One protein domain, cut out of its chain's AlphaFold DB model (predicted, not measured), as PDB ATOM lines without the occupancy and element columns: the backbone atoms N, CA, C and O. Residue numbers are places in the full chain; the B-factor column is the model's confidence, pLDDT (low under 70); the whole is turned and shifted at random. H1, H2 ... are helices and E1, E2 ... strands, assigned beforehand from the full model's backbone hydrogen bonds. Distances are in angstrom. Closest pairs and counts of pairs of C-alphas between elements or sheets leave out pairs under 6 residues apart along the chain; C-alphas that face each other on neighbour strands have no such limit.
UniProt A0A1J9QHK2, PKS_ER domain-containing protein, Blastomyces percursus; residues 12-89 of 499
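This is residues 12 to 89 of the 499 residues of the protein "PKS_ER domain-containing protein" of Blastomyces percursus (UniProt A0A1J9QHK2). A small sheet of three strands has one helix, H2, running along one face and no named helix on the other. Beyond one end of the sheet, H1 and much of the winding unnamed stretch 30 to 50 extend the model sideways. The printed part has 78 residues, with E1, H1, H2, E2 and E3 in that order; the antiparallel sheet is ordered E1, E3, E2, and the class is mixed, helices and strands, with under half of the residues in named elements. It is compact, radius of gyration of the C-alphas 13.0 A, and flat, spanning 36 by 31 by 16 A.

Find C-alpha 12 at (-60.451, 46.443, 12.867); from there strand E1 runs 16.0 A to residue 17. Helix H1, residues 23 to 29, measures 10.2 A. Look for helix H2 from C-alpha 51 at (-49.115, 52.754, 18.593) to residue 60, 14.2 A. Strand E2, residues 69 to 72, measures 10.2 A. Strand E3, residues 82 to 88, runs 19.8 A to C-alpha 88 at (-63.327, 52.169, 12.645).

Look first at inner strand E3. E1 is antiparallel to it at 159 degrees, with N 14 and O 85 2.9 A apart, within hydrogen-bond range. E2 and E3 form a hairpin at 170 degrees, with N 71 and O 84 at 2.8 A, also within range. H2 is on the sheet at a height of 10.3 A, over E1 and E3, along the strands at 27 degrees to E3 on the local plane; their closest C-alphas, Glu 51 and Ser 83, are 7.5 A apart. E1, H1 H2 and E2 make a split strand-helix-strand unit, two strands running the same way with E3 between them, its crossover right-handed. H1 is not on the sheet and is apart from H2. In H1 and H2 every O i to N i+4 pair is within hydrogen-bond range.

The farthest C-alphas, Leu 31 and Thr 89, are 35.8 A apart. The printed part has no cut, and the link from H1 to H2, 21 residues, is long. Mean pLDDT of the printed part is 80.0; look for values under 70 at 14 residues, among them 23 to 30.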
ATOM      1  N   LEU A  12     -61.688  47.198  12.762       83.06
ATOM      2  CA  LEU A  12     -60.451  46.443  12.867       83.06
ATOM      3  C   LEU A  12     -60.061  46.377  14.342       83.06
ATOM      4  O   LEU A  12     -59.983  47.412  15.001       83.06
ATOM      5  N   ILE A  13     -59.826  45.168  14.849       87.31
ATOM      6  CA  ILE A  13     -59.214  44.942  16.160       87.31
ATOM      7  C   ILE A  13     -57.849  44.319  15.899       87.31
ATOM      8  O   ILE A  13     -57.764  43.215  15.362       87.31
ATOM      9  N   LEU A  14     -56.797  45.039  16.262       87.69
ATOM     10  CA  LEU A  14     -55.410  44.627  16.104       87.69
ATOM     11  C   LEU A  14     -54.799  44.426  17.490       87.69
ATOM     12  O   LEU A  14     -54.934  45.295  18.344       87.69
ATOM     13  N   VAL A  15     -54.133  43.297  17.717       89.06
ATOM     14  CA  VAL A  15     -53.354  43.048  18.936       89.06
ATOM     15  C   VAL A  15     -51.917  42.841  18.506       89.06
ATOM     16  O   VAL A  15     -51.634  41.874  17.806       89.06
ATOM     17  N   GLU A  16     -51.033  43.755  18.892       88.38
ATOM     18  CA  GLU A  16     -49.656  43.775  18.401       88.38
ATOM     19  C   GLU A  16     -48.683  44.227  19.490       88.38
ATOM     20  O   GLU A  16     -49.074  44.927  20.430       88.38
ATOM     21  N   PHE A  17     -47.410  43.842  19.355       87.88
ATOM     22  CA  PHE A  17     -46.345  44.427  20.164       87.88
ATOM     23  C   PHE A  17     -46.120  45.880  19.744       87.88
ATOM     24  O   PHE A  17     -45.921  46.168  18.569       87.88
ATOM     25  N   THR A  18     -46.136  46.812  20.691       87.50
ATOM     26  CA  THR A  18     -46.022  48.252  20.378       87.50
ATOM     27  C   THR A  18     -44.923  48.959  21.160       87.50
ATOM     28  O   THR A  18     -44.564  50.098  20.849       87.50
ATOM     29  N   ASN A  19     -44.332  48.291  22.153       85.12
ATOM     30  CA  ASN A  19     -43.260  48.858  22.956       85.12
ATOM     31  C   ASN A  19     -41.880  48.379  22.492       85.12
ATOM     32  O   ASN A  19     -41.357  47.362  22.947       85.12
ATOM     33  N   ALA A  20     -41.241  49.160  21.621       76.31
ATOM     34  CA  ALA A  20     -39.883  48.885  21.147       76.31
ATOM     35  C   ALA A  20     -38.801  48.990  22.244       76.31
ATOM     36  O   ALA A  20     -37.669  48.559  22.035       76.31
ATOM     37  N   LYS A  21     -39.119  49.563  23.416       74.75
ATOM     38  CA  LYS A  21     -38.180  49.654  24.547       74.75
ATOM     39  C   LYS A  21     -38.131  48.366  25.364       74.75
ATOM     40  O   LYS A  21     -37.178  48.184  26.125       74.75
ATOM     41  N   CYS A  22     -39.124  47.483  25.231       70.69
ATOM     42  CA  CYS A  22     -39.070  46.192  25.895       70.69
ATOM     43  C   CYS A  22     -38.180  45.229  25.102       70.69
ATOM     44  O   CYS A  22     -38.461  44.858  23.968       70.69
ATOM     45  N   VAL A  23     -37.056  44.844  25.709       67.38
ATOM     46  CA  VAL A  23     -36.055  43.962  25.082       67.38
ATOM     47  C   VAL A  23     -36.469  42.490  25.173       67.38
ATOM     48  O   VAL A  23     -35.886  41.637  24.502       67.38
ATOM     49  N   ARG A  24     -37.463  42.166  26.008       68.94
ATOM     50  CA  ARG A  24     -37.861  40.787  26.290       68.94
ATOM     51  C   ARG A  24     -38.305  40.075  25.019       68.94
ATOM     52  O   ARG A  24     -37.803  38.992  24.749       68.94
ATOM     53  N   GLU A  25     -39.143  40.704  24.210       67.12
ATOM     54  CA  GLU A  25     -39.771  40.118  23.024       67.12
ATOM     55  C   GLU A  25     -38.715  39.856  21.955       67.12
ATOM     56  O   GLU A  25     -38.606  38.734  21.458       67.12
ATOM     57  N   ALA A  26     -37.853  40.846  21.699       66.44
ATOM     58  CA  ALA A  26     -36.695  40.709  20.823       66.44
ATOM     59  C   ALA A  26     -35.733  39.604  21.298       66.44
ATOM     60  O   ALA A  26     -35.172  38.883  20.479       66.44
ATOM     61  N   PHE A  27     -35.574  39.418  22.611       66.62
ATOM     62  CA  PHE A  27     -34.763  38.334  23.161       66.62
ATOM     63  C   PHE A  27     -35.421  36.954  22.993       66.62
ATOM     64  O   PHE A  27     -34.746  35.997  22.612       66.62
ATOM     65  N   THR A  28     -36.726  36.822  23.256       64.62
ATOM     66  CA  THR A  28     -37.440  35.536  23.133       64.62
ATOM     67  C   THR A  28     -37.696  35.114  21.691       64.62
ATOM     68  O   THR A  28     -37.590  33.927  21.385       64.62
ATOM     69  N   LEU A  29     -38.052  36.054  20.817       69.56
ATOM     70  CA  LEU A  29     -38.537  35.775  19.465       69.56
ATOM     71  C   LEU A  29     -37.514  36.136  18.381       69.56
ATOM     72  O   LEU A  29     -37.590  35.589  17.286       69.56
ATOM     73  N   GLY A  30     -36.481  36.926  18.696       67.12
ATOM     74  CA  GLY A  30     -35.404  37.296  17.766       67.12
ATOM     75  C   GLY A  30     -34.501  36.161  17.294       67.12
ATOM     76  O   GLY A  30     -33.621  36.386  16.468       67.12
ATOM     77  N   LEU A  31     -34.710  34.940  17.788       71.62
ATOM     78  CA  LEU A  31     -34.067  33.730  17.273       71.62
ATOM     79  C   LEU A  31     -34.899  33.029  16.187       71.62
ATOM     80  O   LEU A  31     -34.430  32.047  15.608       71.62
ATOM     81  N   LEU A  32     -36.132  33.481  15.931       69.75
ATOM     82  CA  LEU A  32     -36.960  32.943  14.858       69.75
ATOM     83  C   LEU A  32     -36.414  33.423  13.501       69.75
ATOM     84  O   LEU A  32     -36.100  34.609  13.377       69.75
ATOM     85  N   PRO A  33     -36.311  32.539  12.486       62.44
ATOM     86  CA  PRO A  33     -35.691  32.859  11.196       62.44
ATOM     87  C   PRO A  33     -36.246  34.115  10.516       62.44
ATOM     88  O   PRO A  33     -35.483  34.840   9.890       62.44
ATOM     89  N   ASP A  34     -37.541  34.386  10.697       71.44
ATOM     90  CA  ASP A  34     -38.243  35.477  10.017       71.44
ATOM     91  C   ASP A  34     -38.474  36.715  10.894       71.44
ATOM     92  O   ASP A  34     -39.065  37.696  10.446       71.44
ATOM     93  N   TRP A  35     -37.999  36.706  12.145       75.38
ATOM     94  CA  TRP A  35     -38.225  37.815  13.079       75.38
ATOM     95  C   TRP A  35     -37.577  39.126  12.626       75.38
ATOM     96  O   TRP A  35     -38.005  40.192  13.040       75.38
ATOM     97  N   TRP A  36     -36.554  39.066  11.777       74.69
ATOM     98  CA  TRP A  36     -35.832  40.243  11.284       74.69
ATOM     99  C   TRP A  36     -36.059  40.489   9.789       74.69
ATOM    100  O   TRP A  36     -35.307  41.239   9.175       74.69
ATOM    101  N   SER A  37     -37.071  39.854   9.193       77.25
ATOM    102  CA  SER A  37     -37.335  39.918   7.748       77.25
ATOM    103  C   SER A  37     -38.065  41.192   7.300       77.25
ATOM    104  O   SER A  37     -38.438  41.291   6.132       77.25
ATOM    105  N   CYS A  38     -38.295  42.157   8.197       69.75
ATOM    106  CA  CYS A  38     -38.908  43.441   7.849       69.75
ATOM    107  C   CYS A  38     -38.013  44.231   6.883       69.75
ATOM    108  O   CYS A  38     -36.799  44.314   7.071       69.75
ATOM    109  N   SER A  39     -38.624  44.818   5.856       71.31
ATOM    110  CA  SER A  39     -37.936  45.593   4.812       71.31
ATOM    111  C   SER A  39     -38.233  47.091   4.880       71.31
ATOM    112  O   SER A  39     -37.688  47.862   4.098       71.31
ATOM    113  N   GLU A  40     -39.133  47.501   5.772       77.06
ATOM    114  CA  GLU A  40     -39.588  48.875   5.921       77.06
ATOM    115  C   GLU A  40     -38.597  49.724   6.727       77.06
ATOM    116  O   GLU A  40     -38.195  49.351   7.830       77.06
ATOM    117  N   ASP A  41     -38.279  50.922   6.225       73.81
ATOM    118  CA  ASP A  41     -37.282  51.830   6.819       73.81
ATOM    119  C   ASP A  41     -37.591  52.245   8.268       73.81
ATOM    120  O   ASP A  41     -36.685  52.637   9.007       73.81
ATOM    121  N   TYR A  42     -38.858  52.167   8.684       72.81
ATOM    122  CA  TYR A  42     -39.317  52.523  10.027       72.81
ATOM    123  C   TYR A  42     -39.234  51.359  11.040       72.81
ATOM    124  O   TYR A  42     -39.364  51.588  12.240       72.81
ATOM    125  N   ARG A  43     -38.945  50.118  10.611       74.31
ATOM    126  CA  ARG A  43     -38.798  48.931  11.485       74.31
ATOM    127  C   ARG A  43     -37.327  48.543  11.667       74.31
ATOM    128  O   ARG A  43     -36.881  47.497  11.208       74.31
ATOM    129  N   GLN A  44     -36.549  49.407  12.324       67.25
ATOM    130  CA  GLN A  44     -35.081  49.255  12.380       67.25
ATOM    131  C   GLN A  44     -34.561  48.383  13.531       67.25
ATOM    132  O   GLN A  44     -33.548  47.703  13.376       67.25
ATOM    133  N   CYS A  45     -35.195  48.429  14.707       69.38
ATOM    134  CA  CYS A  45     -34.670  47.781  15.921       69.38
ATOM    135  C   CYS A  45     -35.481  46.564  16.379       69.38
ATOM    136  O   CYS A  45     -34.963  45.735  17.123       69.38
ATOM    137  N   VAL A  46     -36.740  46.473  15.956       77.00
ATOM    138  CA  VAL A  46     -37.702  45.410  16.266       77.00
ATOM    139  C   VAL A  46     -38.666  45.272  15.077       77.00
ATOM    140  O   VAL A  46     -38.861  46.254  14.359       77.00
ATOM    141  N   PRO A  47     -39.275  44.095  14.841       78.38
ATOM    142  CA  PRO A  47     -40.145  43.874  13.676       78.38
ATOM    143  C   PRO A  47     -41.544  44.487  13.781       78.38
ATOM    144  O   PRO A  47     -42.374  44.304  12.888       78.38
ATOM    145  N   TYR A  48     -41.828  45.195  14.866       84.69
ATOM    146  CA  TYR A  48     -43.113  45.814  15.152       84.69
ATOM    147  C   TYR A  48     -42.956  47.327  15.331       84.69
ATOM    148  O   TYR A  48     -41.842  47.837  15.444       84.69
ATOM    149  N   ILE A  49     -44.077  48.047  15.331       88.12
ATOM    150  CA  ILE A  49     -44.119  49.512  15.381       88.12
ATOM    151  C   ILE A  49     -44.943  50.013  16.558       88.12
ATOM    152  O   ILE A  49     -45.774  49.296  17.111       88.12
ATOM    153  N   THR A  50     -44.705  51.260  16.939       88.75
ATOM    154  CA  THR A  50     -45.409  51.922  18.035       88.75
ATOM    155  C   THR A  50     -46.882  52.165  17.711       88.75
ATOM    156  O   THR A  50     -47.291  52.207  16.553       88.75
ATOM    157  N   GLU A  51     -47.693  52.396  18.746       90.06
ATOM    158  CA  GLU A  51     -49.115  52.754  18.593       90.06
ATOM    159  C   GLU A  51     -49.320  53.978  17.693       90.06
ATOM    160  O   GLU A  51     -50.270  54.037  16.916       90.06
ATOM    161  N   LYS A  52     -48.410  54.955  17.784       89.50
ATOM    162  CA  LYS A  52     -48.457  56.160  16.960       89.50
ATOM    163  C   LYS A  52     -48.199  55.834  15.490       89.50
ATOM    164  O   LYS A  52     -48.950  56.275  14.633       89.50
ATOM    165  N   GLU A  53     -47.171  55.040  15.211       89.06
ATOM    166  CA  GLU A  53     -46.859  54.614  13.845       89.06
ATOM    167  C   GLU A  53     -47.985  53.750  13.265       89.06
ATOM    168  O   GLU A  53     -48.344  53.920  12.106       89.06
ATOM    169  N   TRP A  54     -48.617  52.890  14.072       90.75
ATOM    170  CA  TRP A  54     -49.828  52.172  13.662       90.75
ATOM    171  C   TRP A  54     -50.979  53.111  13.306       90.75
ATOM    172  O   TRP A  54     -51.656  52.890  12.305       90.75
ATOM    173  N   ASN A  55     -51.201  54.162  14.096       90.12
ATOM    174  CA  ASN A  55     -52.204  55.173  13.779       90.12
ATOM    175  C   ASN A  55     -51.914  55.863  12.440       90.12
ATOM    176  O   ASN A  55     -52.824  56.001  11.626       90.12
ATOM    177  N   ASP A  56     -50.662  56.242  12.198       88.56
ATOM    178  CA  ASP A  56     -50.256  56.897  10.955       88.56
ATOM    179  C   ASP A  56     -50.441  55.946   9.752       88.56
ATOM    180  O   ASP A  56     -51.075  56.325   8.768       88.56
ATOM    181  N   VAL A  57     -50.038  54.674   9.872       86.62
ATOM    182  CA  VAL A  57     -50.239  53.634   8.840       86.62
ATOM    183  C   VAL A  57     -51.721  53.405   8.526       86.62
ATOM    184  O   VAL A  57     -52.093  53.249   7.361       86.62
ATOM    185  N   LEU A  58     -52.585  53.370   9.545       85.25
ATOM    186  CA  LEU A  58     -54.024  53.160   9.353       85.25
ATOM    187  C   LEU A  58     -54.685  54.341   8.633       85.25
ATOM    188  O   LEU A  58     -55.528  54.116   7.764       85.25
ATOM    189  N   ILE A  59     -54.268  55.569   8.953       81.00
ATOM    190  CA  ILE A  59     -54.734  56.790   8.285       81.00
ATOM    191  C   ILE A  59     -54.242  56.830   6.836       81.00
ATOM    192  O   ILE A  59     -55.030  57.074   5.922       81.00
ATOM    193  N   GLU A  60     -52.956  56.559   6.605       80.88
ATOM    194  CA  GLU A  60     -52.355  56.558   5.267       80.88
ATOM    195  C   GLU A  60     -52.977  55.508   4.339       80.88
ATOM    196  O   GLU A  60     -53.071  55.727   3.131       80.88
ATOM    197  N   ASN A  61     -53.452  54.384   4.887       79.00
ATOM    198  CA  ASN A  61     -54.143  53.358   4.110       79.00
ATOM    199  C   ASN A  61     -55.499  53.833   3.550       79.00
ATOM    200  O   ASN A  61     -56.011  53.232   2.607       79.00
ATOM    201  N   GLY A  62     -56.090  54.894   4.112       67.25
ATOM    202  CA  GLY A  62     -57.315  55.524   3.611       67.25
ATOM    203  C   GLY A  62     -58.605  54.724   3.829       67.25
ATOM    204  O   GLY A  62     -59.679  55.200   3.480       67.25
ATOM    205  N   VAL A  63     -58.527  53.525   4.413       71.06
ATOM    206  CA  VAL A  63     -59.692  52.689   4.759       71.06
ATOM    207  C   VAL A  63     -60.172  52.956   6.188       71.06
ATOM    208  O   VAL A  63     -61.356  52.801   6.491       71.06
ATOM    209  N   PHE A  64     -59.271  53.369   7.078       79.69
ATOM    210  CA  PHE A  64     -59.522  53.512   8.508       79.69
ATOM    211  C   PHE A  64     -59.298  54.952   8.968       79.69
ATOM    212  O   PHE A  64     -58.398  55.632   8.485       79.69
ATOM    213  N   TRP A  65     -60.136  55.432   9.890       71.88
ATOM    214  CA  TRP A  65     -60.117  56.840  10.308       71.88
ATOM    215  C   TRP A  65     -58.943  57.177  11.234       71.88
ATOM    216  O   TRP A  65     -58.283  58.191  11.043       71.88
ATOM    217  N   CYS A  66     -58.718  56.356  12.260       81.88
ATOM    218  CA  CYS A  66     -57.609  56.446  13.215       81.88
ATOM    219  C   CYS A  66     -57.647  55.233  14.156       81.88
ATOM    220  O   CYS A  66     -58.592  54.438  14.120       81.88
ATOM    221  N   VAL A  67     -56.671  55.106  15.055       85.38
ATOM    222  CA  VAL A  67     -56.851  54.277  16.258       85.38
ATOM    223  C   VAL A  67     -57.836  55.000  17.187       85.38
ATOM    224  O   VAL A  67     -57.496  55.997  17.817       85.38
ATOM    225  N   ASP A  68     -59.077  54.514  17.240       86.25
ATOM    226  CA  ASP A  68     -60.187  55.093  18.016       86.25
ATOM    227  C   ASP A  68     -60.132  54.681  19.490       86.25
ATOM    228  O   ASP A  68     -60.500  55.430  20.392       86.25
ATOM    229  N   SER A  69     -59.651  53.473  19.768       87.69
ATOM    230  CA  SER A  69     -59.437  53.000  21.136       87.69
ATOM    231  C   SER A  69     -58.196  52.127  21.215       87.69
ATOM    232  O   SER A  69     -57.921  51.351  20.307       87.69
ATOM    233  N   CYS A  70     -57.461  52.234  22.318       90.25
ATOM    234  CA  CYS A  70     -56.273  51.435  22.583       90.25
ATOM    235  C   CYS A  70     -56.334  50.914  24.023       90.25
ATOM    236  O   CYS A  70     -56.539  51.693  24.956       90.25
ATOM    237  N   VAL A  71     -56.203  49.600  24.195       91.38
ATOM    238  CA  VAL A  71     -56.188  48.921  25.492       91.38
ATOM    239  C   VAL A  71     -54.828  48.268  25.682       91.38
ATOM    240  O   VAL A  71     -54.392  47.475  24.849       91.38
ATOM    241  N   HIS A  72     -54.179  48.586  26.795       90.88
ATOM    242  CA  HIS A  72     -52.860  48.070  27.144       90.88
ATOM    243  C   HIS A  72     -52.958  46.833  28.035       90.88
ATOM    244  O   HIS A  72     -53.858  46.715  28.868       90.88
ATOM    245  N   ASP A  73     -51.998  45.931  27.884       85.62
ATOM    246  CA  ASP A  73     -51.819  44.747  28.726       85.62
ATOM    247  C   ASP A  73     -51.398  45.073  30.170       85.62
ATOM    248  O   ASP A  73     -51.724  44.331  31.099       85.62
ATOM    249  N   ASN A  74     -50.704  46.196  30.373       85.56
ATOM    250  CA  ASN A  74     -50.252  46.660  31.678       85.56
ATOM    251  C   ASN A  74     -50.586  48.141  31.925       85.56
ATOM    252  O   ASN A  74     -50.487  48.998  31.042       85.56
ATOM    253  N   ALA A  75     -50.944  48.469  33.168       83.25
ATOM    254  CA  ALA A  75     -51.218  49.844  33.573       83.25
ATOM    255  C   ALA A  75     -49.952  50.718  33.534       83.25
ATOM    256  O   ALA A  75     -50.019  51.884  33.133       83.25
ATOM    257  N   GLU A  76     -48.802  50.158  33.912       82.50
ATOM    258  CA  GLU A  76     -47.531  50.875  33.974       82.50
ATOM    259  C   GLU A  76     -46.819  50.864  32.618       82.50
ATOM    260  O   GLU A  76     -46.496  49.809  32.082       82.50
ATOM    261  N   GLU A  77     -46.528  52.052  32.080       80.38
ATOM    262  CA  GLU A  77     -45.970  52.243  30.732       80.38
ATOM    263  C   GLU A  77     -44.656  51.482  30.499       80.38
ATOM    264  O   GLU A  77     -44.420  50.965  29.411       80.38
ATOM    265  N   SER A  78     -43.825  51.353  31.535       77.75
ATOM    266  CA  SER A  78     -42.537  50.649  31.448       77.75
ATOM    267  C   SER A  78     -42.677  49.129  31.300       77.75
ATOM    268  O   SER A  78     -41.723  48.478  30.886       77.75
ATOM    269  N   TYR A  79     -43.850  48.576  31.622       76.25
ATOM    270  CA  TYR A  79     -44.159  47.147  31.532       76.25
ATOM    271  C   TYR A  79     -45.190  46.814  30.447       76.25
ATOM    272  O   TYR A  79     -45.627  45.667  30.376       76.25
ATOM    273  N   ARG A  80     -45.598  47.795  29.631       86.06
ATOM    274  CA  ARG A  80     -46.484  47.561  28.486       86.06
ATOM    275  C   ARG A  80     -45.724  46.889  27.367       86.06
ATOM    276  O   ARG A  80     -44.622  47.325  27.042       86.06
ATOM    277  N   GLU A  81     -46.323  45.891  26.744       80.00
ATOM    278  CA  GLU A  81     -45.712  45.195  25.607       80.00
ATOM    279  C   GLU A  81     -46.675  45.077  24.452       80.00
ATOM    280  O   GLU A  81     -46.312  45.394  23.318       80.00
ATOM    281  N   LEU A  82     -47.898  44.658  24.766       84.25
ATOM    282  CA  LEU A  82     -48.977  44.459  23.819       84.25
ATOM    283  C   LEU A  82     -50.021  45.564  23.945       84.25
ATOM    284  O   LEU A  82     -50.488  45.889  25.040       84.25
ATOM    285  N   SER A  83     -50.466  46.049  22.793       89.44
ATOM    286  CA  SER A  83     -51.603  46.958  22.705       89.44
ATOM    287  C   SER A  83     -52.677  46.360  21.810       89.44
ATOM    288  O   SER A  83     -52.412  45.918  20.690       89.44
ATOM    289  N   MET A  84     -53.908  46.359  22.312       91.75
ATOM    290  CA  MET A  84     -55.105  46.083  21.535       91.75
ATOM    291  C   MET A  84     -55.656  47.404  21.009       91.75
ATOM    292  O   MET A  84     -56.208  48.201  21.764       91.75
ATOM    293  N   MET A  85     -55.520  47.628  19.711       93.00
ATOM    294  CA  MET A  85     -55.977  48.825  19.018       93.00
ATOM    295  C   MET A  85     -57.267  48.523  18.257       93.00
ATOM    296  O   MET A  85     -57.391  47.491  17.598       93.00
ATOM    297  N   ILE A  86     -58.230  49.432  18.341       90.06
ATOM    298  CA  ILE A  86     -59.517  49.356  17.657       90.06
ATOM    299  C   ILE A  86     -59.613  50.548  16.716       90.06
ATOM    300  O   ILE A  86     -59.437  51.690  17.139       90.06
ATOM    301  N   SER A  87     -59.910  50.281  15.449       87.25
ATOM    302  CA  SER A  87     -60.011  51.306  14.416       87.25
ATOM    303  C   SER A  87     -61.290  51.146  13.586       87.25
ATOM    304  O   SER A  87     -61.547  50.052  13.068       87.25
ATOM    305  N   PRO A  88     -62.130  52.191  13.471       82.56
ATOM    306  CA  PRO A  88     -63.327  52.169  12.645       82.56
ATOM    307  C   PRO A  88     -62.990  52.446  11.176       82.56
ATOM    308  O   PRO A  88     -62.117  53.258  10.854       82.56
ATOM    309  N   THR A  89     -63.719  51.789  10.277       78.75
ATOM    310  CA  THR A  89     -63.668  52.081   8.839       78.75
ATOM    311  C   THR A  89     -64.242  53.472   8.544       78.75
ATOM    312  O   THR A  89     -65.231  53.878   9.158       78.75
TER     313      THR A  89